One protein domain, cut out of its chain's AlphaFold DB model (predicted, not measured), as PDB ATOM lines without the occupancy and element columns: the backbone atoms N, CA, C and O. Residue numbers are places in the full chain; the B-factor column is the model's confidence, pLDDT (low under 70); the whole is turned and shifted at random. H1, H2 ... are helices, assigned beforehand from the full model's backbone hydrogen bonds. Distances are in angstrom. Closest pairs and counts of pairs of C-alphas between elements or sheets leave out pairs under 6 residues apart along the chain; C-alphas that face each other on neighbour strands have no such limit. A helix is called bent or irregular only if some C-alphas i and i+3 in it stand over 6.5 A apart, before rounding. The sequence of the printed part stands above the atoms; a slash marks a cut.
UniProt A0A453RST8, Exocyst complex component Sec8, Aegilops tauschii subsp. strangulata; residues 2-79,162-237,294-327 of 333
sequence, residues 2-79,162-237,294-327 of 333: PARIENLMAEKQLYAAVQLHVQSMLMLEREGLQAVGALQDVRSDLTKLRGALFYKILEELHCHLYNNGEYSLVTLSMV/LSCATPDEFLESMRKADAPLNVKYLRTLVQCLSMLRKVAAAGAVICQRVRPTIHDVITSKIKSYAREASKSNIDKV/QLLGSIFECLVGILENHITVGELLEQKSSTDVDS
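Overview. This is residues 2 to 79, 162 to 237 and 294 to 327 of the 333 residues of the protein "Exocyst complex component Sec8" of Aegilops tauschii subsp. strangulata (UniProt A0A453RST8). This is a drawn-out bundle of helices laid mostly lengthwise: H1, H2 and H4 pack together toward one end, H7 sits in the middle, and long H9 runs beside bent H8, whose residues 227 to 237 stick out free. H2, H4, H7, H8a and H9 make the up-and-down bundle, each running against the one before it. The 188 printed residues hold nine named helices, H1 to H9 in chain order, and no named strand: all helix. The whole is loose, with a radius of gyration of the C-alphas of 20.4 A, and a rod in outline, spanning 79 by 32 by 31 A.

Arrangement. Begin with H1, residues 2 to 10, and H2, residues 14 to 28, a helical hairpin whose closest C-alphas, Ile 5 and Ala 17, are 5.0 A apart. H3, residues 31 to 34, touches no helix. H4, residues 37 to 65, touches H2 at a shallow tilt of 25 degrees, opposite ways, closest at the C-alphas of His 21 and Leu 46, 6.9 A. H5, residues 73 to 77, and H6, residues 169 to 176, are each close to but not clearly touching H7, residues 181 to 195. H7 touches H2, closest at the C-alphas of Tyr 15 and Cys 192, 6.0 A. Residues 54 to 64 of H4 touch H7, closest at the C-alphas of Ile 57 and Leu 189, 6.2 A. H8, residues 199 to 237, was assigned as one helix by its hydrogen bonds but is bent, C-alphas 208 and 211 being 7.1 A apart; its arms H8a, 199 to 208, and H8b, 211 to 237, stand at a steep tilt of 48 degrees. H9, residues 294 to 327, touches H8a, closest at the C-alphas of Val 199 and Leu 317, 6.3 A, and H8b, at Ile 218 and Ile 299, 6.4 A. Every O i to N i+4 pair is within hydrogen-bond range in H1, H2, H5, H6, H7, H8a, H8b and H9; H4, irregular with C-alphas 38 and 41 at 7.1 A, has 22 of 25, and H3 is too short for such a pair.

Along the chain. Find C-alpha 2 at (6.196, -2.449, 52.015), where H1 begins. H4 runs 42.7 A from C-alpha 37 to C-alpha 65, and H8b 39.6 A. H9 runs 50.1 A to C-alpha 327 at (-14.807, -11.873, 34.661).

Size, cuts and confidence. Across the cuts, C-alphas 79 and 162 are 21.7 A apart, and 237 and 294 are 22.9 A apart. No link printed whole is long. Look for pLDDT under 70 at residues 73 to 79, 232 to 237 and 323 to 327.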
ATOM      1  N   PRO A   2       5.834  -3.498  52.984       95.00
ATOM      2  CA  PRO A   2       6.196  -2.449  52.015       95.00
ATOM      3  C   PRO A   2       7.685  -2.433  51.628       95.00
ATOM      4  O   PRO A   2       8.008  -2.614  50.461       95.00
ATOM      5  N   ALA A   3       8.588  -2.410  52.614       96.75
ATOM      6  CA  ALA A   3      10.036  -2.469  52.372       96.75
ATOM      7  C   ALA A   3      10.492  -3.725  51.596       96.75
ATOM      8  O   ALA A   3      11.450  -3.690  50.832       96.75
ATOM      9  N   ARG A   4       9.798  -4.862  51.756       97.06
ATOM     10  CA  ARG A   4      10.122  -6.083  51.000       97.06
ATOM     11  C   ARG A   4       9.726  -5.949  49.530       97.06
ATOM     12  O   ARG A   4      10.450  -6.452  48.678       97.06
ATOM     13  N   ILE A   5       8.606  -5.286  49.241       97.38
ATOM     14  CA  ILE A   5       8.173  -4.989  47.870       97.38
ATOM     15  C   ILE A   5       9.192  -4.057  47.206       97.38
ATOM     16  O   ILE A   5       9.613  -4.328  46.087       97.38
ATOM     17  N   GLU A   6       9.652  -3.021  47.911       97.06
ATOM     18  CA  GLU A   6      10.685  -2.100  47.412       97.06
ATOM     19  C   GLU A   6      12.003  -2.818  47.097       97.06
ATOM     20  O   GLU A   6      12.575  -2.609  46.027       97.06
ATOM     21  N   ASN A   7      12.446  -3.732  47.966       97.44
ATOM     22  CA  ASN A   7      13.638  -4.541  47.707       97.44
ATOM     23  C   ASN A   7      13.472  -5.424  46.459       97.44
ATOM     24  O   ASN A   7      14.346  -5.436  45.599       97.44
ATOM     25  N   LEU A   8      12.326  -6.101  46.306       97.00
ATOM     26  CA  LEU A   8      12.044  -6.905  45.109       97.00
ATOM     27  C   LEU A   8      12.011  -6.047  43.833       97.00
ATOM     28  O   LEU A   8      12.464  -6.490  42.778       97.00
ATOM     29  N   MET A   9      11.516  -4.808  43.915       96.31
ATOM     30  CA  MET A   9      11.564  -3.856  42.802       96.31
ATOM     31  C   MET A   9      12.998  -3.456  42.441       96.31
ATOM     32  O   MET A   9      13.317  -3.360  41.255       96.31
ATOM     33  N   ALA A  10      13.857  -3.233  43.441       95.69
ATOM     34  CA  ALA A  10      15.270  -2.916  43.236       95.69
ATOM     35  C   ALA A  10      16.036  -4.090  42.600       95.69
ATOM     36  O   ALA A  10      16.862  -3.884  41.715       95.69
ATOM     37  N   GLU A  11      15.695  -5.320  42.982       94.31
ATOM     38  CA  GLU A  11      16.254  -6.569  42.443       94.31
ATOM     39  C   GLU A  11      15.640  -6.992  41.092       94.31
ATOM     40  O   GLU A  11      15.925  -8.079  40.590       94.31
ATOM     41  N   LYS A  12      14.771  -6.157  40.498       93.31
ATOM     42  CA  LYS A  12      14.031  -6.435  39.251       93.31
ATOM     43  C   LYS A  12      13.156  -7.698  39.287       93.31
ATOM     44  O   LYS A  12      12.708  -8.175  38.245       93.31
ATOM     45  N   GLN A  13      12.808  -8.185  40.475       95.88
ATOM     46  CA  GLN A  13      11.852  -9.275  40.698       95.88
ATOM     47  C   GLN A  13      10.414  -8.731  40.677       95.88
ATOM     48  O   GLN A  13       9.644  -8.876  41.630       95.88
ATOM     49  N   LEU A  14      10.052  -8.050  39.584       96.88
ATOM     50  CA  LEU A  14       8.811  -7.272  39.488       96.88
ATOM     51  C   LEU A  14       7.557  -8.134  39.632       96.88
ATOM     52  O   LEU A  14       6.597  -7.714  40.272       96.88
ATOM     53  N   TYR A  15       7.577  -9.349  39.088       97.69
ATOM     54  CA  TYR A  15       6.436 -10.253  39.175       97.69
ATOM     55  C   TYR A  15       6.154 -10.687  40.619       97.69
ATOM     56  O   TYR A  15       5.027 -10.557  41.095       97.69
ATOM     57  N   ALA A  16       7.198 -11.077  41.355       97.31
ATOM     58  CA  ALA A  16       7.105 -11.397  42.776       97.31
ATOM     59  C   ALA A  16       6.655 -10.185  43.612       97.31
ATOM     60  O   ALA A  16       5.831 -10.316  44.517       97.31
ATOM     61  N   ALA A  17       7.159  -8.988  43.288       98.12
ATOM     62  CA  ALA A  17       6.766  -7.750  43.956       98.12
ATOM     63  C   ALA A  17       5.265  -7.456  43.781       98.12
ATOM     64  O   ALA A  17       4.592  -7.087  44.745       98.12
ATOM     65  N   VAL A  18       4.729  -7.658  42.571       98.12
ATOM     66  CA  VAL A  18       3.301  -7.475  42.270       98.12
ATOM     67  C   VAL A  18       2.439  -8.560  42.911       98.12
ATOM     68  O   VAL A  18       1.407  -8.223  43.488       98.12
ATOM     69  N   GLN A  19       2.854  -9.830  42.875       97.31
ATOM     70  CA  GLN A  19       2.166 -10.913  43.591       97.31
ATOM     71  C   GLN A  19       2.037 -10.580  45.083       97.31
ATOM     72  O   GLN A  19       0.930 -10.582  45.625       97.31
ATOM     73  N   LEU A  20       3.146 -10.197  45.725       97.56
ATOM     74  CA  LEU A  20       3.156  -9.820  47.135       97.56
ATOM     75  C   LEU A  20       2.289  -8.583  47.407       97.56
ATOM     76  O   LEU A  20       1.581  -8.548  48.414       97.56
ATOM     77  N   HIS A  21       2.315  -7.577  46.526       97.88
ATOM     78  CA  HIS A  21       1.470  -6.384  46.635       97.88
ATOM     79  C   HIS A  21      -0.021  -6.730  46.597       97.88
ATOM     80  O   HIS A  21      -0.749  -6.375  47.527       97.88
ATOM     81  N   VAL A  22      -0.457  -7.459  45.567       96.88
ATOM     82  CA  VAL A  22      -1.862  -7.840  45.371       96.88
ATOM     83  C   VAL A  22      -2.340  -8.713  46.526       96.88
ATOM     84  O   VAL A  22      -3.388  -8.438  47.109       96.88
ATOM     85  N   GLN A  23      -1.544  -9.707  46.926       96.19
ATOM     86  CA  GLN A  23      -1.858 -10.558  48.069       96.19
ATOM     87  C   GLN A  23      -1.997  -9.744  49.361       96.19
ATOM     88  O   GLN A  23      -2.949  -9.937  50.116       96.19
ATOM     89  N   SER A  24      -1.076  -8.811  49.615       95.75
ATOM     90  CA  SER A  24      -1.092  -7.994  50.832       95.75
ATOM     91  C   SER A  24      -2.294  -7.052  50.880       95.75
ATOM     92  O   SER A  24      -2.896  -6.893  51.939       95.75
ATOM     93  N   MET A  25      -2.676  -6.466  49.741       95.06
ATOM     94  CA  MET A  25      -3.890  -5.653  49.631       95.06
ATOM     95  C   MET A  25      -5.146  -6.478  49.921       95.06
ATOM     96  O   MET A  25      -5.919  -6.104  50.800       95.06
ATOM     97  N   LEU A  26      -5.294  -7.644  49.284       94.12
ATOM     98  CA  LEU A  26      -6.434  -8.544  49.510       94.12
ATOM     99  C   LEU A  26      -6.531  -9.015  50.969       94.12
ATOM    100  O   LEU A  26      -7.621  -9.164  51.515       94.12
ATOM    101  N   MET A  27      -5.397  -9.241  51.637       93.88
ATOM    102  CA  MET A  27      -5.397  -9.590  53.059       93.88
ATOM    103  C   MET A  27      -5.945  -8.457  53.933       93.88
ATOM    104  O   MET A  27      -6.708  -8.730  54.856       93.88
ATOM    105  N   LEU A  28      -5.586  -7.201  53.650       92.81
ATOM    106  CA  LEU A  28      -6.043  -6.034  54.416       92.81
ATOM    107  C   LEU A  28      -7.516  -5.680  54.187       92.81
ATOM    108  O   LEU A  28      -8.095  -4.963  55.009       92.81
ATOM    109  N   GLU A  29      -8.094  -6.174  53.093       89.94
ATOM    110  CA  GLU A  29      -9.510  -6.050  52.745       89.94
ATOM    111  C   GLU A  29     -10.395  -7.085  53.458       89.94
ATOM    112  O   GLU A  29     -11.616  -6.974  53.399       89.94
ATOM    113  N   ARG A  30      -9.835  -8.062  54.181       92.94
ATOM    114  CA  ARG A  30     -10.642  -9.002  54.979       92.94
ATOM    115  C   ARG A  30     -11.351  -8.278  56.124       92.94
ATOM    116  O   ARG A  30     -10.727  -7.477  56.818       92.94
ATOM    117  N   GLU A  31     -12.617  -8.617  56.369       83.06
ATOM    118  CA  GLU A  31     -13.505  -7.936  57.332       83.06
ATOM    119  C   GLU A  31     -12.873  -7.742  58.722       83.06
ATOM    120  O   GLU A  31     -12.927  -6.650  59.286       83.06
ATOM    121  N   GLY A  32     -12.172  -8.757  59.239       84.44
ATOM    122  CA  GLY A  32     -11.501  -8.680  60.544       84.44
ATOM    123  C   GLY A  32     -10.292  -7.734  60.600       84.44
ATOM    124  O   GLY A  32      -9.893  -7.314  61.682       84.44
ATOM    125  N   LEU A  33      -9.705  -7.381  59.453       88.31
ATOM    126  CA  LEU A  33      -8.555  -6.480  59.367       88.31
ATOM    127  C   LEU A  33      -8.951  -5.069  58.932       88.31
ATOM    128  O   LEU A  33      -8.268  -4.125  59.329       88.31
ATOM    129  N   GLN A  34     -10.047  -4.891  58.185       87.00
ATOM    130  CA  GLN A  34     -10.513  -3.580  57.708       87.00
ATOM    131  C   GLN A  34     -10.692  -2.559  58.844       87.00
ATOM    132  O   GLN A  34     -10.244  -1.420  58.718       87.00
ATOM    133  N   ALA A  35     -11.261  -2.986  59.974       88.31
ATOM    134  CA  ALA A  35     -11.505  -2.127  61.134       88.31
ATOM    135  C   ALA A  35     -10.234  -1.765  61.933       88.31
ATOM    136  O   ALA A  35     -10.267  -0.893  62.801       88.31
ATOM    137  N   VAL A  36      -9.095  -2.413  61.660       92.06
ATOM    138  CA  VAL A  36      -7.854  -2.188  62.411       92.06
ATOM    139  C   VAL A  36      -7.190  -0.886  61.955       92.06
ATOM    140  O   VAL A  36      -6.582  -0.811  60.882       92.06
ATOM    141  N   GLY A  37      -7.273   0.140  62.808       92.00
ATOM    142  CA  GLY A  37      -6.682   1.463  62.580       92.00
ATOM    143  C   GLY A  37      -5.150   1.465  62.508       92.00
ATOM    144  O   GLY A  37      -4.579   2.198  61.711       92.00
ATOM    145  N   ALA A  38      -4.471   0.581  63.247       92.00
ATOM    146  CA  ALA A  38      -3.007   0.463  63.206       92.00
ATOM    147  C   ALA A  38      -2.458   0.031  61.830       92.00
ATOM    148  O   ALA A  38      -1.270   0.175  61.559       92.00
ATOM    149  N   LEU A  39      -3.315  -0.492  60.945       93.69
ATOM    150  CA  LEU A  39      -2.942  -0.887  59.585       93.69
ATOM    151  C   LEU A  39      -3.155   0.232  58.554       93.69
ATOM    152  O   LEU A  39      -2.905   0.008  57.371       93.69
ATOM    153  N   GLN A  40      -3.604   1.426  58.962       93.69
ATOM    154  CA  GLN A  40      -3.833   2.546  58.039       93.69
ATOM    155  C   GLN A  40      -2.555   2.985  57.320       93.69
ATOM    156  O   GLN A  40      -2.576   3.146  56.100       93.69
ATOM    157  N   ASP A  41      -1.431   3.075  58.031       94.00
ATOM    158  CA  ASP A  41      -0.147   3.435  57.418       94.00
ATOM    159  C   ASP A  41       0.271   2.397  56.369       94.00
ATOM    160  O   ASP A  41       0.629   2.742  55.243       94.00
ATOM    161  N   VAL A  42       0.092   1.109  56.678       95.31
ATOM    162  CA  VAL A  42       0.382   0.008  55.749       95.31
ATOM    163  C   VAL A  42      -0.510   0.073  54.502       95.31
ATOM    164  O   VAL A  42      -0.019  -0.142  53.395       95.31
ATOM    165  N   ARG A  43      -1.802   0.403  54.642       94.88
ATOM    166  CA  ARG A  43      -2.718   0.604  53.499       94.88
ATOM    167  C   ARG A  43      -2.303   1.789  52.636       94.88
ATOM    168  O   ARG A  43      -2.334   1.691  51.409       94.88
ATOM    169  N   SER A  44      -1.912   2.894  53.268       95.69
ATOM    170  CA  SER A  44      -1.432   4.084  52.568       95.69
ATOM    171  C   SER A  44      -0.179   3.755  51.761       95.69
ATOM    172  O   SER A  44      -0.117   4.029  50.561       95.69
ATOM    173  N   ASP A  45       0.781   3.067  52.373       96.88
ATOM    174  CA  ASP A  45       2.033   2.699  51.719       96.88
ATOM    175  C   ASP A  45       1.834   1.677  50.597       96.88
ATOM    176  O   ASP A  45       2.390   1.850  49.515       96.88
ATOM    177  N   LEU A  46       0.980   0.664  50.772       96.62
ATOM    178  CA  LEU A  46       0.636  -0.259  49.682       96.62
ATOM    179  C   LEU A  46      -0.101   0.447  48.533       96.62
ATOM    180  O   LEU A  46       0.102   0.105  47.365       96.62
ATOM    181  N   THR A  47      -0.915   1.461  48.833       96.06
ATOM    182  CA  THR A  47      -1.567   2.291  47.808       96.06
ATOM    183  C   THR A  47      -0.536   3.083  47.002       96.06
ATOM    184  O   THR A  47      -0.585   3.079  45.770       96.06
ATOM    185  N   LYS A  48       0.452   3.694  47.672       97.06
ATOM    186  CA  LYS A  48       1.579   4.381  47.017       97.06
ATOM    187  C   LYS A  48       2.416   3.409  46.181       97.06
ATOM    188  O   LYS A  48       2.717   3.696  45.022       97.06
ATOM    189  N   LEU A  49       2.722   2.233  46.731       97.56
ATOM    190  CA  LEU A  49       3.476   1.184  46.044       97.56
ATOM    191  C   LEU A  49       2.767   0.681  44.789       97.56
ATOM    192  O   LEU A  49       3.443   0.383  43.813       97.56
ATOM    193  N   ARG A  50       1.427   0.654  44.751       97.25
ATOM    194  CA  ARG A  50       0.686   0.326  43.520       97.25
ATOM    195  C   ARG A  50       1.069   1.259  42.367       97.25
ATOM    196  O   ARG A  50       1.263   0.802  41.242       97.25
ATOM    197  N   GLY A  51       1.169   2.560  42.647       97.06
ATOM    198  CA  GLY A  51       1.609   3.562  41.679       97.06
ATOM    199  C   GLY A  51       3.082   3.394  41.305       97.06
ATOM    200  O   GLY A  51       3.412   3.372  40.121       97.06
ATOM    201  N   ALA A  52       3.955   3.209  42.298       97.81
ATOM    202  CA  ALA A  52       5.387   3.012  42.073       97.81
ATOM    203  C   ALA A  52       5.683   1.760  41.224       97.81
ATOM    204  O   ALA A  52       6.449   1.834  40.263       97.81
ATOM    205  N   LEU A  53       5.026   0.634  41.523       98.19
ATOM    206  CA  LEU A  53       5.101  -0.602  40.742       98.19
ATOM    207  C   LEU A  53       4.648  -0.368  39.303       98.19
ATOM    208  O   LEU A  53       5.364  -0.739  38.378       98.19
ATOM    209  N   PHE A  54       3.498   0.287  39.110       98.25
ATOM    210  CA  PHE A  54       2.985   0.590  37.775       98.25
ATOM    211  C   PHE A  54       4.006   1.356  36.926       98.25
ATOM    212  O   PHE A  54       4.314   0.922  35.818       98.25
ATOM    213  N   TYR A  55       4.566   2.452  37.445       97.88
ATOM    214  CA  TYR A  55       5.554   3.233  36.696       97.88
ATOM    215  C   TYR A  55       6.851   2.463  36.458       97.88
ATOM    216  O   TYR A  55       7.408   2.550  35.368       97.88
ATOM    217  N   LYS A  56       7.308   1.663  37.429       97.94
ATOM    218  CA  LYS A  56       8.505   0.832  37.258       97.94
ATOM    219  C   LYS A  56       8.317  -0.217  36.159       97.94
ATOM    220  O   LYS A  56       9.190  -0.358  35.311       97.94
ATOM    221  N   ILE A  57       7.179  -0.911  36.139       98.12
ATOM    222  CA  ILE A  57       6.846  -1.898  35.097       98.12
ATOM    223  C   ILE A  57       6.710  -1.221  33.733       98.12
ATOM    224  O   ILE A  57       7.201  -1.748  32.741       98.12
ATOM    225  N   LEU A  58       6.053  -0.060  33.678       97.38
ATOM    226  CA  LEU A  58       5.874   0.697  32.441       97.38
ATOM    227  C   LEU A  58       7.212   1.149  31.849       97.38
ATOM    228  O   LEU A  58       7.379   1.121  30.632       97.38
ATOM    229  N   GLU A  59       8.157   1.540  32.702       96.31
ATOM    230  CA  GLU A  59       9.490   1.939  32.267       96.31
ATOM    231  C   GLU A  59      10.300   0.744  31.753       96.31
ATOM    232  O   GLU A  59      10.827   0.808  30.649       96.31
ATOM    233  N   GLU A  60      10.314  -0.387  32.471       96.06
ATOM    234  CA  GLU A  60      10.956  -1.609  31.957       96.06
ATOM    235  C   GLU A  60      10.319  -2.062  30.635       96.06
ATOM    236  O   GLU A  60      11.028  -2.464  29.713       96.06
ATOM    237  N   LEU A  61       8.993  -1.958  30.503       96.50
ATOM    238  CA  LEU A  61       8.284  -2.295  29.270       96.50
ATOM    239  C   LEU A  61       8.702  -1.378  28.119       96.50
ATOM    240  O   LEU A  61       8.984  -1.867  27.028       96.50
ATOM    241  N   HIS A  62       8.793  -0.068  28.362       96.00
ATOM    242  CA  HIS A  62       9.292   0.893  27.377       96.00
ATOM    243  C   HIS A  62      10.723   0.551  26.950       96.00
ATOM    244  O   HIS A  62      10.970   0.400  25.754       96.00
ATOM    245  N   CYS A  63      11.641   0.315  27.890       94.19
ATOM    246  CA  CYS A  63      13.016  -0.059  27.556       94.19
ATOM    247  C   CYS A  63      13.076  -1.288  26.637       94.19
ATOM    248  O   CYS A  63      13.803  -1.272  25.645       94.19
ATOM    249  N   HIS A  64      12.287  -2.330  26.916       94.06
ATOM    250  CA  HIS A  64      12.308  -3.562  26.124       94.06
ATOM    251  C   HIS A  64      11.627  -3.415  24.760       94.06
ATOM    252  O   HIS A  64      12.140  -3.962  23.784       94.06
ATOM    253  N   LEU A  65      10.540  -2.637  24.662       95.19
ATOM    254  CA  LEU A  65       9.895  -2.303  23.384       95.19
ATOM    255  C   LEU A  65      10.883  -1.637  22.415       95.19
ATOM    256  O   LEU A  65      10.906  -1.977  21.234       95.19
ATOM    257  N   TYR A  66      11.741  -0.750  22.932       94.19
ATOM    258  CA  TYR A  66      12.718   0.010  22.147       94.19
ATOM    259  C   TYR A  66      14.133  -0.590  22.126       94.19
ATOM    260  O   TYR A  66      15.086   0.118  21.811       94.19
ATOM    261  N   ASN A  67      14.280  -1.888  22.426       90.06
ATOM    262  CA  ASN A  67      15.552  -2.628  22.388       90.06
ATOM    263  C   ASN A  67      16.673  -2.084  23.301       90.06
ATOM    264  O   ASN A  67      17.852  -2.313  23.040       90.06
ATOM    265  N   ASN A  68      16.306  -1.402  24.385       89.19
ATOM    266  CA  ASN A  68      17.220  -0.864  25.399       89.19
ATOM    267  C   ASN A  68      17.210  -1.686  26.703       89.19
ATOM    268  O   ASN A  68      17.800  -1.269  27.698       89.19
ATOM    269  N   GLY A  69      16.480  -2.805  26.737       85.94
ATOM    270  CA  GLY A  69      16.312  -3.647  27.917       85.94
ATOM    271  C   GLY A  69      17.359  -4.755  28.027       85.94
ATOM    272  O   GLY A  69      17.970  -5.162  27.042       85.94
ATOM    273  N   GLU A  70      17.536  -5.291  29.235       84.88
ATOM    274  CA  GLU A  70      18.491  -6.380  29.502       84.88
ATOM    275  C   GLU A  70      18.137  -7.662  28.742       84.88
ATOM    276  O   GLU A  70      19.028  -8.368  28.277       84.88
ATOM    277  N   TYR A  71      16.842  -7.923  28.546       83.94
ATOM    278  CA  TYR A  71      16.338  -9.098  27.835       83.94
ATOM    279  C   TYR A  71      15.963  -8.807  26.373       83.94
ATOM    280  O   TYR A  71      15.217  -9.576  25.771       83.94
ATOM    281  N   SER A  72      16.416  -7.688  25.798       80.88
ATOM    282  CA  SER A  72      16.154  -7.341  24.396       80.88
ATOM    283  C   SER A  72      16.952  -8.221  23.417       80.88
ATOM    284  O   SER A  72      18.015  -8.748  23.732       80.88
ATOM    285  N   LEU A  73      16.451  -8.376  22.187       67.50
ATOM    286  CA  LEU A  73      17.068  -9.250  21.175       67.50
ATOM    287  C   LEU A  73      18.497  -8.802  20.794       67.50
ATOM    288  O   LEU A  73      19.369  -9.625  20.528       67.50
ATOM    289  N   VAL A  74      18.741  -7.486  20.820       58.62
ATOM    290  CA  VAL A  74      20.023  -6.853  20.460       58.62
ATOM    291  C   VAL A  74      21.130  -7.161  21.477       58.62
ATOM    292  O   VAL A  74      22.277  -7.359  21.085       58.62
ATOM    293  N   THR A  75      20.810  -7.245  22.772       56.34
ATOM    294  CA  THR A  75      21.774  -7.639  23.814       56.34
ATOM    295  C   THR A  75      22.074  -9.135  23.783       56.34
ATOM    296  O   THR A  75      23.185  -9.534  24.117       56.34
ATOM    297  N   LEU A  76      21.121  -9.960  23.338       51.53
ATOM    298  CA  LEU A  76      21.287 -11.413  23.267       51.53
ATOM    299  C   LEU A  76      22.138 -11.852  22.059       51.53
ATOM    300  O   LEU A  76      22.944 -12.767  22.183       51.53
ATOM    301  N   SER A  77      22.020 -11.162  20.918       41.41
ATOM    302  CA  SER A  77      22.796 -11.454  19.697       41.41
ATOM    303  C   SER A  77      24.303 -11.188  19.839       41.41
ATOM    304  O   SER A  77      25.090 -11.820  19.140       41.41
ATOM    305  N   MET A  78      24.719 -10.290  20.736       43.88
ATOM    306  CA  MET A  78      26.138 -10.004  20.997       43.88
ATOM    307  C   MET A  78      26.827 -11.086  21.847       43.88
ATOM    308  O   MET A  78      28.047 -11.097  21.927       43.88
ATOM    309  N   VAL A  79      26.066 -11.986  22.483       42.75
ATOM    310  CA  VAL A  79      26.602 -13.053  23.351       42.75
ATOM    311  C   VAL A  79      26.832 -14.368  22.589       42.75
ATOM    312  O   VAL A  79      27.558 -15.228  23.074       42.75
ATOM    313  N   LEU A 162      11.888 -14.395  37.384       92.25
ATOM    314  CA  LEU A 162      10.786 -15.108  38.044       92.25
ATOM    315  C   LEU A 162      11.256 -15.958  39.237       92.25
ATOM    316  O   LEU A 162      10.444 -16.650  39.842       92.25
ATOM    317  N   SER A 163      12.543 -15.930  39.590       91.12
ATOM    318  CA  SER A 163      13.116 -16.809  40.626       91.12
ATOM    319  C   SER A 163      12.493 -16.620  42.014       91.12
ATOM    320  O   SER A 163      12.385 -17.577  42.775       91.12
ATOM    321  N   CYS A 164      12.056 -15.399  42.334       91.31
ATOM    322  CA  CYS A 164      11.437 -15.070  43.619       91.31
ATOM    323  C   CYS A 164       9.904 -15.163  43.608       91.31
ATOM    324  O   CYS A 164       9.268 -14.815  44.605       91.31
ATOM    325  N   ALA A 165       9.299 -15.554  42.486       93.00
ATOM    326  CA  ALA A 165       7.851 -15.563  42.326       93.00
ATOM    327  C   ALA A 165       7.201 -16.754  43.035       93.00
ATOM    328  O   ALA A 165       7.747 -17.861  43.068       93.00
ATOM    329  N   THR A 166       6.003 -16.541  43.574       91.69
ATOM    330  CA  THR A 166       5.190 -17.644  44.089       91.69
ATOM    331  C   THR A 166       4.660 -18.472  42.915       91.69
ATOM    332  O   THR A 166       4.187 -17.872  41.944       91.69
ATOM    333  N   PRO A 167       4.719 -19.818  42.968       91.06
ATOM    334  CA  PRO A 167       4.214 -20.666  41.892       91.06
ATOM    335  C   PRO A 167       2.720 -20.445  41.642       91.06
ATOM    336  O   PRO A 167       1.920 -20.490  42.574       91.06
ATOM    337  N   ASP A 168       2.359 -20.246  40.380       92.75
ATOM    338  CA  ASP A 168       0.983 -20.129  39.915       92.75
ATOM    339  C   ASP A 168       0.842 -20.614  38.462       92.75
ATOM    340  O   ASP A 168       1.817 -21.008  37.811       92.75
ATOM    341  N   GLU A 169      -0.393 -20.598  37.952       92.25
ATOM    342  CA  GLU A 169      -0.716 -21.023  36.585       92.25
ATOM    343  C   GLU A 169       0.113 -20.262  35.539       92.25
ATOM    344  O   GLU A 169       0.594 -20.841  34.559       92.25
ATOM    345  N   PHE A 170       0.347 -18.967  35.770       93.38
ATOM    346  CA  PHE A 170       1.162 -18.154  34.882       93.38
ATOM    347  C   PHE A 170       2.609 -18.649  34.851       93.38
ATOM    348  O   PHE A 170       3.145 -18.878  33.765       93.38
ATOM    349  N   LEU A 171       3.240 -18.870  36.004       92.06
ATOM    350  CA  LEU A 171       4.621 -19.344  36.078       92.06
ATOM    351  C   LEU A 171       4.792 -20.734  35.444       92.06
ATOM    352  O   LEU A 171       5.791 -20.993  34.767       92.06
ATOM    353  N   GLU A 172       3.799 -21.613  35.585       90.44
ATOM    354  CA  GLU A 172       3.773 -22.888  34.864       90.44
ATOM    355  C   GLU A 172       3.657 -22.710  33.348       90.44
ATOM    356  O   GLU A 172       4.354 -23.394  32.592       90.44
ATOM    357  N   SER A 173       2.808 -21.789  32.888       90.50
ATOM    358  CA  SER A 173       2.673 -21.484  31.461       90.50
ATOM    359  C   SER A 173       3.974 -20.918  30.881       90.50
ATOM    360  O   SER A 173       4.375 -21.280  29.778       90.50
ATOM    361  N   MET A 174       4.692 -20.098  31.652       90.81
ATOM    362  CA  MET A 174       5.975 -19.500  31.279       90.81
ATOM    363  C   MET A 174       7.092 -20.530  31.157       90.81
ATOM    364  O   MET A 174       7.955 -20.420  30.279       90.81
ATOM    365  N   ARG A 175       7.048 -21.539  32.028       88.12
ATOM    366  CA  ARG A 175       7.932 -22.696  31.982       88.12
ATOM    367  C   ARG A 175       7.691 -23.497  30.700       88.12
ATOM    368  O   ARG A 175       8.629 -23.734  29.954       88.12
ATOM    369  N   LYS A 176       6.432 -23.842  30.416       88.81
ATOM    370  CA  LYS A 176       6.030 -24.671  29.264       88.81
ATOM    371  C   LYS A 176       6.122 -23.944  27.916       88.81
ATOM    372  O   LYS A 176       6.205 -24.601  26.885       88.81
ATOM    373  N   ALA A 177       6.070 -22.613  27.908       88.50
ATOM    374  CA  ALA A 177       6.077 -21.827  26.681       88.50
ATOM    375  C   ALA A 177       7.399 -21.982  25.917       88.50
ATOM    376  O   ALA A 177       8.466 -21.622  26.425       88.50
ATOM    377  N   ASP A 178       7.303 -22.427  24.667       88.75
ATOM    378  CA  ASP A 178       8.396 -22.376  23.701       88.75
ATOM    379  C   ASP A 178       8.405 -20.996  23.033       88.75
ATOM    380  O   ASP A 178       7.763 -20.752  22.014       88.75
ATOM    381  N   ALA A 179       9.013 -20.032  23.719       88.88
ATOM    382  CA  ALA A 179       9.098 -18.646  23.279       88.88
ATOM    383  C   ALA A 179      10.464 -18.069  23.667       88.88
ATOM    384  O   ALA A 179      11.001 -18.437  24.722       88.88
ATOM    385  N   PRO A 180      11.011 -17.138  22.869       89.81
ATOM    386  CA  PRO A 180      12.284 -16.513  23.183       89.81
ATOM    387  C   PRO A 180      12.186 -15.669  24.464       89.81
ATOM    388  O   PRO A 180      11.107 -15.227  24.882       89.81
ATOM    389  N   LEU A 181      13.333 -15.463  25.117       89.81
ATOM    390  CA  LEU A 181      13.408 -14.844  26.444       89.81
ATOM    391  C   LEU A 181      12.820 -13.421  26.473       89.81
ATOM    392  O   LEU A 181      12.159 -13.058  27.445       89.81
ATOM    393  N   ASN A 182      12.994 -12.650  25.395       90.31
ATOM    394  CA  ASN A 182      12.420 -11.310  25.246       90.31
ATOM    395  C   ASN A 182      10.885 -11.347  25.313       90.31
ATOM    396  O   ASN A 182      10.280 -10.617  26.096       90.31
ATOM    397  N   VAL A 183      10.247 -12.247  24.558       92.56
ATOM    398  CA  VAL A 183       8.784 -12.401  24.536       92.56
ATOM    399  C   VAL A 183       8.282 -12.890  25.891       92.56
ATOM    400  O   VAL A 183       7.269 -12.402  26.394       92.56
ATOM    401  N   LYS A 184       9.021 -13.803  26.531       93.75
ATOM    402  CA  LYS A 184       8.736 -14.259  27.897       93.75
ATOM    403  C   LYS A 184       8.749 -13.102  28.905       93.75
ATOM    404  O   LYS A 184       7.848 -12.991  29.744       93.75
ATOM    405  N   TYR A 185       9.730 -12.212  28.810       95.12
ATOM    406  CA  TYR A 185       9.809 -11.048  29.685       95.12
ATOM    407  C   TYR A 185       8.680 -10.041  29.413       95.12
ATOM    408  O   TYR A 185       7.984  -9.643  30.346       95.12
ATOM    409  N   LEU A 186       8.405  -9.713  28.144       95.44
ATOM    410  CA  LEU A 186       7.284  -8.840  27.758       95.44
ATOM    411  C   LEU A 186       5.941  -9.376  28.278       95.44
ATOM    412  O   LEU A 186       5.166  -8.634  28.883       95.44
ATOM    413  N   ARG A 187       5.699 -10.685  28.132       95.56
ATOM    414  CA  ARG A 187       4.514 -11.361  28.677       95.56
ATOM    415  C   ARG A 187       4.417 -11.224  30.197       95.56
ATOM    416  O   ARG A 187       3.328 -10.995  30.718       95.56
ATOM    417  N   THR A 188       5.543 -11.303  30.903       96.38
ATOM    418  CA  THR A 188       5.604 -11.114  32.361       96.38
ATOM    419  C   THR A 188       5.251  -9.684  32.766       96.38
ATOM    420  O   THR A 188       4.453  -9.488  33.681       96.38
ATOM    421  N   LEU A 189       5.777  -8.676  32.067       97.44
ATOM    422  CA  LEU A 189       5.452  -7.272  32.342       97.44
ATOM    423  C   LEU A 189       3.969  -6.973  32.093       97.44
ATOM    424  O   LEU A 189       3.319  -6.337  32.923       97.44
ATOM    425  N   VAL A 190       3.402  -7.487  30.997       97.12
ATOM    426  CA  VAL A 190       1.966  -7.350  30.712       97.12
ATOM    427  C   VAL A 190       1.119  -8.064  31.770       97.12
ATOM    428  O   VAL A 190       0.123  -7.507  32.234       97.12
ATOM    429  N   GLN A 191       1.539  -9.246  32.231       96.62
ATOM    430  CA  GLN A 191       0.871  -9.935  33.336       96.62
ATOM    431  C   GLN A 191       0.896  -9.095  34.623       96.62
ATOM    432  O   GLN A 191      -0.132  -8.973  35.289       96.62
ATOM    433  N   CYS A 192       2.018  -8.446  34.945       97.44
ATOM    434  CA  CYS A 192       2.103  -7.533  36.088       97.44
ATOM    435  C   CYS A 192       1.108  -6.363  35.961       97.44
ATOM    436  O   CYS A 192       0.412  -6.027  36.919       97.44
ATOM    437  N   LEU A 193       0.994  -5.757  34.773       97.31
ATOM    438  CA  LEU A 193       0.034  -4.677  34.505       97.31
ATOM    439  C   LEU A 193      -1.423  -5.138  34.651       97.31
ATOM    440  O   LEU A 193      -2.257  -4.383  35.158       97.31
ATOM    441  N   SER A 194      -1.719  -6.370  34.233       96.31
ATOM    442  CA  SER A 194      -3.026  -7.010  34.408       96.31
ATOM    443  C   SER A 194      -3.360  -7.211  35.884       96.31
ATOM    444  O   SER A 194      -4.404  -6.743  36.336       96.31
ATOM    445  N   MET A 195      -2.436  -7.769  36.669       95.44
ATOM    446  CA  MET A 195      -2.610  -7.945  38.118       95.44
ATOM    447  C   MET A 195      -2.829  -6.615  38.851       95.44
ATOM    448  O   MET A 195      -3.645  -6.529  39.766       95.44
ATOM    449  N   LEU A 196      -2.156  -5.547  38.417       95.75
ATOM    450  CA  LEU A 196      -2.352  -4.202  38.963       95.75
ATOM    451  C   LEU A 196      -3.619  -3.500  38.446       95.75
ATOM    452  O   LEU A 196      -3.906  -2.386  38.899       95.75
ATOM    453  N   ARG A 197      -4.380  -4.105  37.521       95.06
ATOM    454  CA  ARG A 197      -5.543  -3.511  36.826       95.06
ATOM    455  C   ARG A 197      -5.201  -2.180  36.142       95.06
ATOM    456  O   ARG A 197      -5.921  -1.189  36.257       95.06
ATOM    457  N   LYS A 198      -4.043  -2.126  35.479       95.44
ATOM    458  CA  LYS A 198      -3.508  -0.922  34.813       95.44
ATOM    459  C   LYS A 198      -3.198  -1.135  33.325       95.44
ATOM    460  O   LYS A 198      -2.466  -0.343  32.742       95.44
ATOM    461  N   VAL A 199      -3.789  -2.156  32.699       95.12
ATOM    462  CA  VAL A 199      -3.617  -2.495  31.270       95.12
ATOM    463  C   VAL A 199      -3.972  -1.311  30.365       95.12
ATOM    464  O   VAL A 199      -3.128  -0.854  29.599       95.12
ATOM    465  N   ALA A 200      -5.177  -0.749  30.510       94.50
ATOM    466  CA  ALA A 200      -5.632   0.377  29.687       94.50
ATOM    467  C   ALA A 200      -4.758   1.632  29.869       94.50
ATOM    468  O   ALA A 200      -4.398   2.296  28.897       94.50
ATOM    469  N   ALA A 201      -4.363   1.931  31.112       95.88
ATOM    470  CA  ALA A 201      -3.486   3.059  31.417       95.88
ATOM    471  C   ALA A 201      -2.088   2.883  30.799       95.88
ATOM    472  O   ALA A 201      -1.550   3.829  30.229       95.88
ATOM    473  N   ALA A 202      -1.514   1.679  30.874       96.50
ATOM    474  CA  ALA A 202      -0.240   1.372  30.228       96.50
ATOM    475  C   ALA A 202      -0.334   1.510  28.706       96.50
ATOM    476  O   ALA A 202       0.498   2.192  28.112       96.50
ATOM    477  N   GLY A 203      -1.372   0.930  28.092       95.38
ATOM    478  CA  GLY A 203      -1.612   1.028  26.653       95.38
ATOM    479  C   GLY A 203      -1.685   2.481  26.180       95.38
ATOM    480  O   GLY A 203      -0.996   2.856  25.234       95.38
ATOM    481  N   ALA A 204      -2.424   3.334  26.898       96.06
ATOM    482  CA  ALA A 204      -2.517   4.759  26.582       96.06
ATOM    483  C   ALA A 204      -1.149   5.467  26.613       96.06
ATOM    484  O   ALA A 204      -0.814   6.197  25.677       96.06
ATOM    485  N   VAL A 205      -0.335   5.234  27.653       96.31
ATOM    486  CA  VAL A 205       0.991   5.865  27.762       96.31
ATOM    487  C   VAL A 205       1.952   5.345  26.691       96.31
ATOM    488  O   VAL A 205       2.692   6.135  26.106       96.31
ATOM    489  N   ILE A 206       1.934   4.043  26.391       95.56
ATOM    490  CA  ILE A 206       2.774   3.460  25.335       95.56
ATOM    491  C   ILE A 206       2.421   4.089  23.989       95.56
ATOM    492  O   ILE A 206       3.316   4.606  23.324       95.56
ATOM    493  N   CYS A 207       1.134   4.144  23.626       95.69
ATOM    494  CA  CYS A 207       0.669   4.759  22.379       95.69
ATOM    495  C   CYS A 207       1.114   6.223  22.239       95.69
ATOM    496  O   CYS A 207       1.553   6.636  21.165       95.69
ATOM    497  N   GLN A 208       1.064   7.000  23.326       96.75
ATOM    498  CA  GLN A 208       1.551   8.385  23.336       96.75
ATOM    499  C   GLN A 208       3.065   8.481  23.088       96.75
ATOM    500  O   GLN A 208       3.526   9.423  22.443       96.75
ATOM    501  N   ARG A 209       3.845   7.507  23.573       95.69
ATOM    502  CA  ARG A 209       5.311   7.483  23.454       95.69
ATOM    503  C   ARG A 209       5.816   6.959  22.104       95.69
ATOM    504  O   ARG A 209       6.966   7.246  21.774       95.69
ATOM    505  N   VAL A 210       4.992   6.269  21.303       95.62
ATOM    506  CA  VAL A 210       5.413   5.648  20.026       95.62
ATOM    507  C   VAL A 210       6.098   6.634  19.088       95.62
ATOM    508  O   VAL A 210       7.262   6.459  18.733       95.62
ATOM    509  N   ARG A 211       5.384   7.691  18.698       96.25
ATOM    510  CA  ARG A 211       5.881   8.665  17.723       96.25
ATOM    511  C   ARG A 211       7.173   9.366  18.175       96.25
ATOM    512  O   ARG A 211       8.123   9.341  17.392       96.25
ATOM    513  N   PRO A 212       7.241   9.991  19.369       97.06
ATOM    514  CA  PRO A 212       8.463  10.674  19.790       97.06
ATOM    515  C   PRO A 212       9.637   9.703  19.959       97.06
ATOM    516  O   PRO A 212      10.729   9.999  19.492       97.06
ATOM    517  N   THR A 213       9.414   8.505  20.513       96.06
ATOM    518  CA  THR A 213      10.518   7.559  20.740       96.06
ATOM    519  C   THR A 213      11.076   7.006  19.425       96.06
ATOM    520  O   THR A 213      12.290   6.936  19.262       96.06
ATOM    521  N   ILE A 214      10.224   6.671  18.445       96.12
ATOM    522  CA  ILE A 214      10.680   6.243  17.108       96.12
ATOM    523  C   ILE A 214      11.509   7.344  16.439       96.12
ATOM    524  O   ILE A 214      12.569   7.070  15.877       96.12
ATOM    525  N   HIS A 215      11.050   8.594  16.520       97.44
ATOM    526  CA  HIS A 215      11.796   9.731  15.993       97.44
ATOM    527  C   HIS A 215      13.182   9.857  16.648       97.44
ATOM    528  O   HIS A 215      14.182  10.064  15.953       97.44
ATOM    529  N   ASP A 216      13.256   9.691  17.967       96.12
ATOM    530  CA  ASP A 216      14.512   9.749  18.712       96.12
ATOM    531  C   ASP A 216      15.451   8.593  18.348       96.12
ATOM    532  O   ASP A 216      16.648   8.820  18.163       96.12
ATOM    533  N   VAL A 217      14.923   7.380  18.144       94.38
ATOM    534  CA  VAL A 217      15.690   6.214  17.669       94.38
ATOM    535  C   VAL A 217      16.299   6.479  16.291       94.38
ATOM    536  O   VAL A 217      17.509   6.315  16.115       94.38
ATOM    537  N   ILE A 218      15.496   6.947  15.327       95.69
ATOM    538  CA  ILE A 218      15.965   7.279  13.970       95.69
ATOM    539  C   ILE A 218      17.050   8.357  14.042       95.69
ATOM    540  O   ILE A 218      18.138   8.202  13.484       95.69
ATOM    541  N   THR A 219      16.777   9.435  14.779       96.69
ATOM    542  CA  THR A 219      17.710  10.553  14.949       96.69
ATOM    543  C   THR A 219      19.021  10.095  15.591       96.69
ATOM    544  O   THR A 219      20.099  10.507  15.159       96.69
ATOM    545  N   SER A 220      18.952   9.235  16.609       94.69
ATOM    546  CA  SER A 220      20.118   8.680  17.297       94.69
ATOM    547  C   SER A 220      20.975   7.820  16.363       94.69
ATOM    548  O   SER A 220      22.187   8.028  16.279       94.69
ATOM    549  N   LYS A 221      20.353   6.929  15.577       92.44
ATOM    550  CA  LYS A 221      21.045   6.092  14.580       92.44
ATOM    551  C   LYS A 221      21.757   6.924  13.512       92.44
ATOM    552  O   LYS A 221      22.933   6.682  13.247       92.44
ATOM    553  N   ILE A 222      21.098   7.950  12.964       94.62
ATOM    554  CA  ILE A 222      21.713   8.879  11.997       94.62
ATOM    555  C   ILE A 222      22.916   9.596  12.625       94.62
ATOM    556  O   ILE A 222      23.983   9.676  12.013       94.62
ATOM    557  N   LYS A 223      22.773  10.088  13.863       93.94
ATOM    558  CA  LYS A 223      23.862  10.758  14.592       93.94
ATOM    559  C   LYS A 223      25.043   9.820  14.872       93.94
ATOM    560  O   LYS A 223      26.185  10.266  14.762       93.94
ATOM    561  N   SER A 224      24.795   8.555  15.225       90.62
ATOM    562  CA  SER A 224      25.862   7.564  15.447       90.62
ATOM    563  C   SER A 224      26.631   7.294  14.160       90.62
ATOM    564  O   SER A 224      27.850   7.460  14.125       90.62
ATOM    565  N   TYR A 225      25.906   7.035  13.069       90.19
ATOM    566  CA  TYR A 225      26.501   6.779  11.763       90.19
ATOM    567  C   TYR A 225      27.342   7.957  11.263       90.19
ATOM    568  O   TYR A 225      28.478   7.781  10.825       90.19
ATOM    569  N   ALA A 226      26.834   9.188  11.390       88.38
ATOM    570  CA  ALA A 226      27.582  10.391  11.023       88.38
ATOM    571  C   ALA A 226      28.884  10.533  11.835       88.38
ATOM    572  O   ALA A 226      29.922  10.946  11.305       88.38
ATOM    573  N   ARG A 227      28.858  10.159  13.121       87.94
ATOM    574  CA  ARG A 227      30.037  10.171  13.994       87.94
ATOM    575  C   ARG A 227      31.055   9.098  13.591       87.94
ATOM    576  O   ARG A 227      32.247   9.394  13.549       87.94
ATOM    577  N   GLU A 228      30.614   7.884  13.280       83.06
ATOM    578  CA  GLU A 228      31.475   6.790  12.802       83.06
ATOM    579  C   GLU A 228      32.093   7.097  11.428       83.06
ATOM    580  O   GLU A 228      33.305   6.940  11.232       83.06
ATOM    581  N   ALA A 229      31.311   7.656  10.503       80.81
ATOM    582  CA  ALA A 229      31.794   8.136   9.210       80.81
ATOM    583  C   ALA A 229      32.836   9.264   9.354       80.81
ATOM    584  O   ALA A 229      33.803   9.332   8.596       80.81
ATOM    585  N   SER A 230      32.689  10.132  10.359       75.00
ATOM    586  CA  SER A 230      33.665  11.195  10.641       75.00
ATOM    587  C   SER A 230      34.983  10.644  11.199       75.00
ATOM    588  O   SER A 230      36.057  11.057  10.765       75.00
ATOM    589  N   LYS A 231      34.923   9.668  12.118       73.88
ATOM    590  CA  LYS A 231      36.114   9.010  12.689       73.88
ATOM    591  C   LYS A 231      36.923   8.255  11.630       73.88
ATOM    592  O   LYS A 231      38.141   8.386  11.586       73.88
ATOM    593  N   SER A 232      36.248   7.522  10.743       62.38
ATOM    594  CA  SER A 232      36.915   6.785   9.659       62.38
ATOM    595  C   SER A 232      37.593   7.698   8.624       62.38
ATOM    596  O   SER A 232      38.599   7.308   8.033       62.38
ATOM    597  N   ASN A 233      37.105   8.927   8.421       59.06
ATOM    598  CA  ASN A 233      37.757   9.902   7.541       59.06
ATOM    599  C   ASN A 233      39.033  10.506   8.146       59.06
ATOM    600  O   ASN A 233      40.003  10.708   7.418       59.06
ATOM    601  N   ILE A 234      39.072  10.741   9.462       58.31
ATOM    602  CA  ILE A 234      40.281  11.224  10.155       58.31
ATOM    603  C   ILE A 234      41.398  10.171  10.083       58.31
ATOM    604  O   ILE A 234      42.545  10.505   9.800       58.31
ATOM    605  N   ASP A 235      41.048   8.893  10.235       47.91
ATOM    606  CA  ASP A 235      42.001   7.779  10.171       47.91
ATOM    607  C   ASP A 235      42.538   7.549   8.740       47.91
ATOM    608  O   ASP A 235      43.713   7.242   8.532       47.91
ATOM    609  N   LYS A 236      41.708   7.805   7.713       50.97
ATOM    610  CA  LYS A 236      42.135   7.823   6.300       50.97
ATOM    611  C   LYS A 236      43.060   9.001   5.972       50.97
ATOM    612  O   LYS A 236      43.966   8.839   5.158       50.97
ATOM    613  N   VAL A 237      42.855  10.170   6.584       47.03
ATOM    614  CA  VAL A 237      43.746  11.333   6.419       47.03
ATOM    615  C   VAL A 237      45.092  11.092   7.110       47.03
ATOM    616  O   VAL A 237      46.120  11.375   6.503       47.03
ATOM    617  N   GLN A 294      23.242   1.190   3.692       91.00
ATOM    618  CA  GLN A 294      23.561   0.531   4.965       91.00
ATOM    619  C   GLN A 294      22.924   1.247   6.165       91.00
ATOM    620  O   GLN A 294      22.354   0.593   7.036       91.00
ATOM    621  N   LEU A 295      22.985   2.585   6.207       93.00
ATOM    622  CA  LEU A 295      22.345   3.371   7.265       93.00
ATOM    623  C   LEU A 295      20.830   3.131   7.293       93.00
ATOM    624  O   LEU A 295      20.273   2.836   8.349       93.00
ATOM    625  N   LEU A 296      20.172   3.237   6.136       94.94
ATOM    626  CA  LEU A 296      18.736   2.988   6.024       94.94
ATOM    627  C   LEU A 296      18.389   1.544   6.393       94.94
ATOM    628  O   LEU A 296      17.444   1.342   7.147       94.94
ATOM    629  N   GLY A 297      19.177   0.565   5.939       94.06
ATOM    630  CA  GLY A 297      19.026  -0.841   6.320       94.06
ATOM    631  C   GLY A 297      19.063  -1.030   7.837       94.06
ATOM    632  O   GLY A 297      18.113  -1.555   8.406       94.06
ATOM    633  N   SER A 298      20.083  -0.490   8.515       93.00
ATOM    634  CA  SER A 298      20.201  -0.585   9.979       93.00
ATOM    635  C   SER A 298      19.063   0.121  10.726       93.00
ATOM    636  O   SER A 298      18.639  -0.339  11.788       93.00
ATOM    637  N   ILE A 299      18.568   1.250  10.203       94.88
ATOM    638  CA  ILE A 299      17.408   1.942  10.779       94.88
ATOM    639  C   ILE A 299      16.154   1.081  10.618       94.88
ATOM    640  O   ILE A 299      15.448   0.872  11.601       94.88
ATOM    641  N   PHE A 300      15.879   0.567   9.418       95.38
ATOM    642  CA  PHE A 300      14.679  -0.230   9.169       95.38
ATOM    643  C   PHE A 300      14.683  -1.544   9.944       95.38
ATOM    644  O   PHE A 300      13.670  -1.849  10.559       95.38
ATOM    645  N   GLU A 301      15.801  -2.269  10.009       93.62
ATOM    646  CA  GLU A 301      15.902  -3.481  10.838       93.62
ATOM    647  C   GLU A 301      15.609  -3.189  12.314       93.62
ATOM    648  O   GLU A 301      14.847  -3.905  12.963       93.62
ATOM    649  N   CYS A 302      16.145  -2.082  12.840       92.75
ATOM    650  CA  CYS A 302      15.862  -1.649  14.205       92.75
ATOM    651  C   CYS A 302      14.371  -1.330  14.408       92.75
ATOM    652  O   CYS A 302      13.782  -1.758  15.401       92.75
ATOM    653  N   LEU A 303      13.752  -0.607  13.469       95.31
ATOM    654  CA  LEU A 303      12.334  -0.252  13.533       95.31
ATOM    655  C   LEU A 303      11.417  -1.469  13.401       95.31
ATOM    656  O   LEU A 303      10.414  -1.520  14.104       95.31
ATOM    657  N   VAL A 304      11.754  -2.440  12.550       94.62
ATOM    658  CA  VAL A 304      10.995  -3.691  12.418       94.62
ATOM    659  C   VAL A 304      10.942  -4.408  13.763       94.62
ATOM    660  O   VAL A 304       9.846  -4.646  14.258       94.62
ATOM    661  N   GLY A 305      12.085  -4.617  14.426       91.81
ATOM    662  CA  GLY A 305      12.100  -5.258  15.746       91.81
ATOM    663  C   GLY A 305      11.317  -4.478  16.814       91.81
ATOM    664  O   GLY A 305      10.626  -5.067  17.643       91.81
ATOM    665  N   ILE A 306      11.364  -3.141  16.782       94.50
ATOM    666  CA  ILE A 306      10.558  -2.293  17.679       94.50
ATOM    667  C   ILE A 306       9.059  -2.499  17.421       94.50
ATOM    668  O   ILE A 306       8.280  -2.663  18.361       94.50
ATOM    669  N   LEU A 307       8.637  -2.495  16.156       95.56
ATOM    670  CA  LEU A 307       7.236  -2.670  15.780       95.56
ATOM    671  C   LEU A 307       6.731  -4.083  16.095       95.56
ATOM    672  O   LEU A 307       5.620  -4.213  16.598       95.56
ATOM    673  N   GLU A 308       7.545  -5.117  15.895       95.00
ATOM    674  CA  GLU A 308       7.231  -6.496  16.297       95.00
ATOM    675  C   GLU A 308       7.006  -6.613  17.810       95.00
ATOM    676  O   GLU A 308       6.025  -7.221  18.253       95.00
ATOM    677  N   ASN A 309       7.856  -5.968  18.616       95.00
ATOM    678  CA  ASN A 309       7.659  -5.896  20.064       95.00
ATOM    679  C   ASN A 309       6.339  -5.183  20.411       95.00
ATOM    680  O   ASN A 309       5.597  -5.648  21.278       95.00
ATOM    681  N   HIS A 310       6.021  -4.073  19.733       96.00
ATOM    682  CA  HIS A 310       4.763  -3.347  19.935       96.00
ATOM    683  C   HIS A 310       3.532  -4.169  19.551       96.00
ATOM    684  O   HIS A 310       2.547  -4.120  20.283       96.00
ATOM    685  N   ILE A 311       3.582  -4.920  18.448       96.00
ATOM    686  CA  ILE A 311       2.504  -5.826  18.026       96.00
ATOM    687  C   ILE A 311       2.307  -6.906  19.090       96.00
ATOM    688  O   ILE A 311       1.209  -7.042  19.620       96.00
ATOM    689  N   THR A 312       3.390  -7.574  19.496       95.19
ATOM    690  CA  THR A 312       3.359  -8.618  20.532       95.19
ATOM    691  C   THR A 312       2.745  -8.096  21.833       95.19
ATOM    692  O   THR A 312       1.865  -8.723  22.417       95.19
ATOM    693  N   VAL A 313       3.187  -6.928  22.312       96.38
ATOM    694  CA  VAL A 313       2.642  -6.322  23.536       96.38
ATOM    695  C   VAL A 313       1.195  -5.872  23.340       96.38
ATOM    696  O   VAL A 313       0.398  -6.033  24.260       96.38
ATOM    697  N   GLY A 314       0.841  -5.342  22.169       95.56
ATOM    698  CA  GLY A 314      -0.526  -4.954  21.826       95.56
ATOM    699  C   GLY A 314      -1.498  -6.127  21.928       95.56
ATOM    700  O   GLY A 314      -2.484  -6.030  22.654       95.56
ATOM    701  N   GLU A 315      -1.163  -7.257  21.302       95.31
ATOM    702  CA  GLU A 315      -1.946  -8.497  21.369       95.31
ATOM    703  C   GLU A 315      -2.073  -9.013  22.810       95.31
ATOM    704  O   GLU A 315      -3.159  -9.380  23.261       95.31
ATOM    705  N   LEU A 316      -0.976  -9.001  23.577       94.75
ATOM    706  CA  LEU A 316      -0.992  -9.423  24.979       94.75
ATOM    707  C   LEU A 316      -1.880  -8.518  25.850       94.75
ATOM    708  O   LEU A 316      -2.578  -9.011  26.738       94.75
ATOM    709  N   LEU A 317      -1.854  -7.200  25.631       94.56
ATOM    710  CA  LEU A 317      -2.709  -6.253  26.353       94.56
ATOM    711  C   LEU A 317      -4.185  -6.462  25.991       94.56
ATOM    712  O   LEU A 317      -5.030  -6.448  26.887       94.56
ATOM    713  N   GLU A 318      -4.490  -6.704  24.715       92.94
ATOM    714  CA  GLU A 318      -5.846  -6.986  24.237       92.94
ATOM    715  C   GLU A 318      -6.407  -8.268  24.869       92.94
ATOM    716  O   GLU A 318      -7.471  -8.225  25.490       92.94
ATOM    717  N   GLN A 319      -5.643  -9.368  24.852       92.00
ATOM    718  CA  GLN A 319      -6.010 -10.638  25.498       92.00
ATOM    719  C   GLN A 319      -6.306 -10.485  26.998       92.00
ATOM    720  O   GLN A 319      -7.211 -11.118  27.545       92.00
ATOM    721  N   LYS A 320      -5.537  -9.646  27.702       87.81
ATOM    722  CA  LYS A 320      -5.763  -9.392  29.133       87.81
ATOM    723  C   LYS A 320      -6.938  -8.457  29.387       87.81
ATOM    724  O   LYS A 320      -7.540  -8.547  30.453       87.81
ATOM    725  N   SER A 321      -7.270  -7.586  28.437       80.44
ATOM    726  CA  SER A 321      -8.434  -6.705  28.538       80.44
ATOM    727  C   SER A 321      -9.754  -7.453  28.334       80.44
ATOM    728  O   SER A 321     -10.687  -7.220  29.096       80.44
ATOM    729  N   SER A 322      -9.821  -8.402  27.392       74.94
ATOM    730  CA  SER A 322     -11.020  -9.221  27.166       74.94
ATOM    731  C   SER A 322     -11.329 -10.124  28.360       74.94
ATOM    732  O   SER A 322     -12.464 -10.168  28.824       74.94
ATOM    733  N   THR A 323     -10.297 -10.741  28.942       67.62
ATOM    734  CA  THR A 323     -10.436 -11.577  30.148       67.62
ATOM    735  C   THR A 323     -10.996 -10.787  31.344       67.62
ATOM    736  O   THR A 323     -11.736 -11.333  32.160       67.62
ATOM    737  N   ASP A 324     -10.666  -9.493  31.460       55.56
ATOM    738  CA  ASP A 324     -11.197  -8.629  32.523       55.56
ATOM    739  C   ASP A 324     -12.710  -8.392  32.350       55.56
ATOM    740  O   ASP A 324     -13.476  -8.509  33.307       55.56
ATOM    741  N   VAL A 325     -13.157  -8.160  31.110       55.59
ATOM    742  CA  VAL A 325     -14.574  -7.947  30.769       55.59
ATOM    743  C   VAL A 325     -15.408  -9.212  31.004       55.59
ATOM    744  O   VAL A 325     -16.510  -9.123  31.546       55.59
ATOM    745  N   ASP A 326     -14.881 -10.393  30.679       45.22
ATOM    746  CA  ASP A 326     -15.597 -11.661  30.882       45.22
ATOM    747  C   ASP A 326     -15.727 -12.040  32.370       45.22
ATOM    748  O   ASP A 326     -16.743 -12.606  32.781       45.22
ATOM    749  N   SER A 327     -14.757 -11.648  33.206       47.44
ATOM    750  CA  SER A 327     -14.807 -11.873  34.661       47.44
ATOM    751  C   SER A 327     -15.850 -11.016  35.395       47.44
ATOM    752  O   SER A 327     -16.304 -11.390  36.473       47.44
TER     753      SER A 327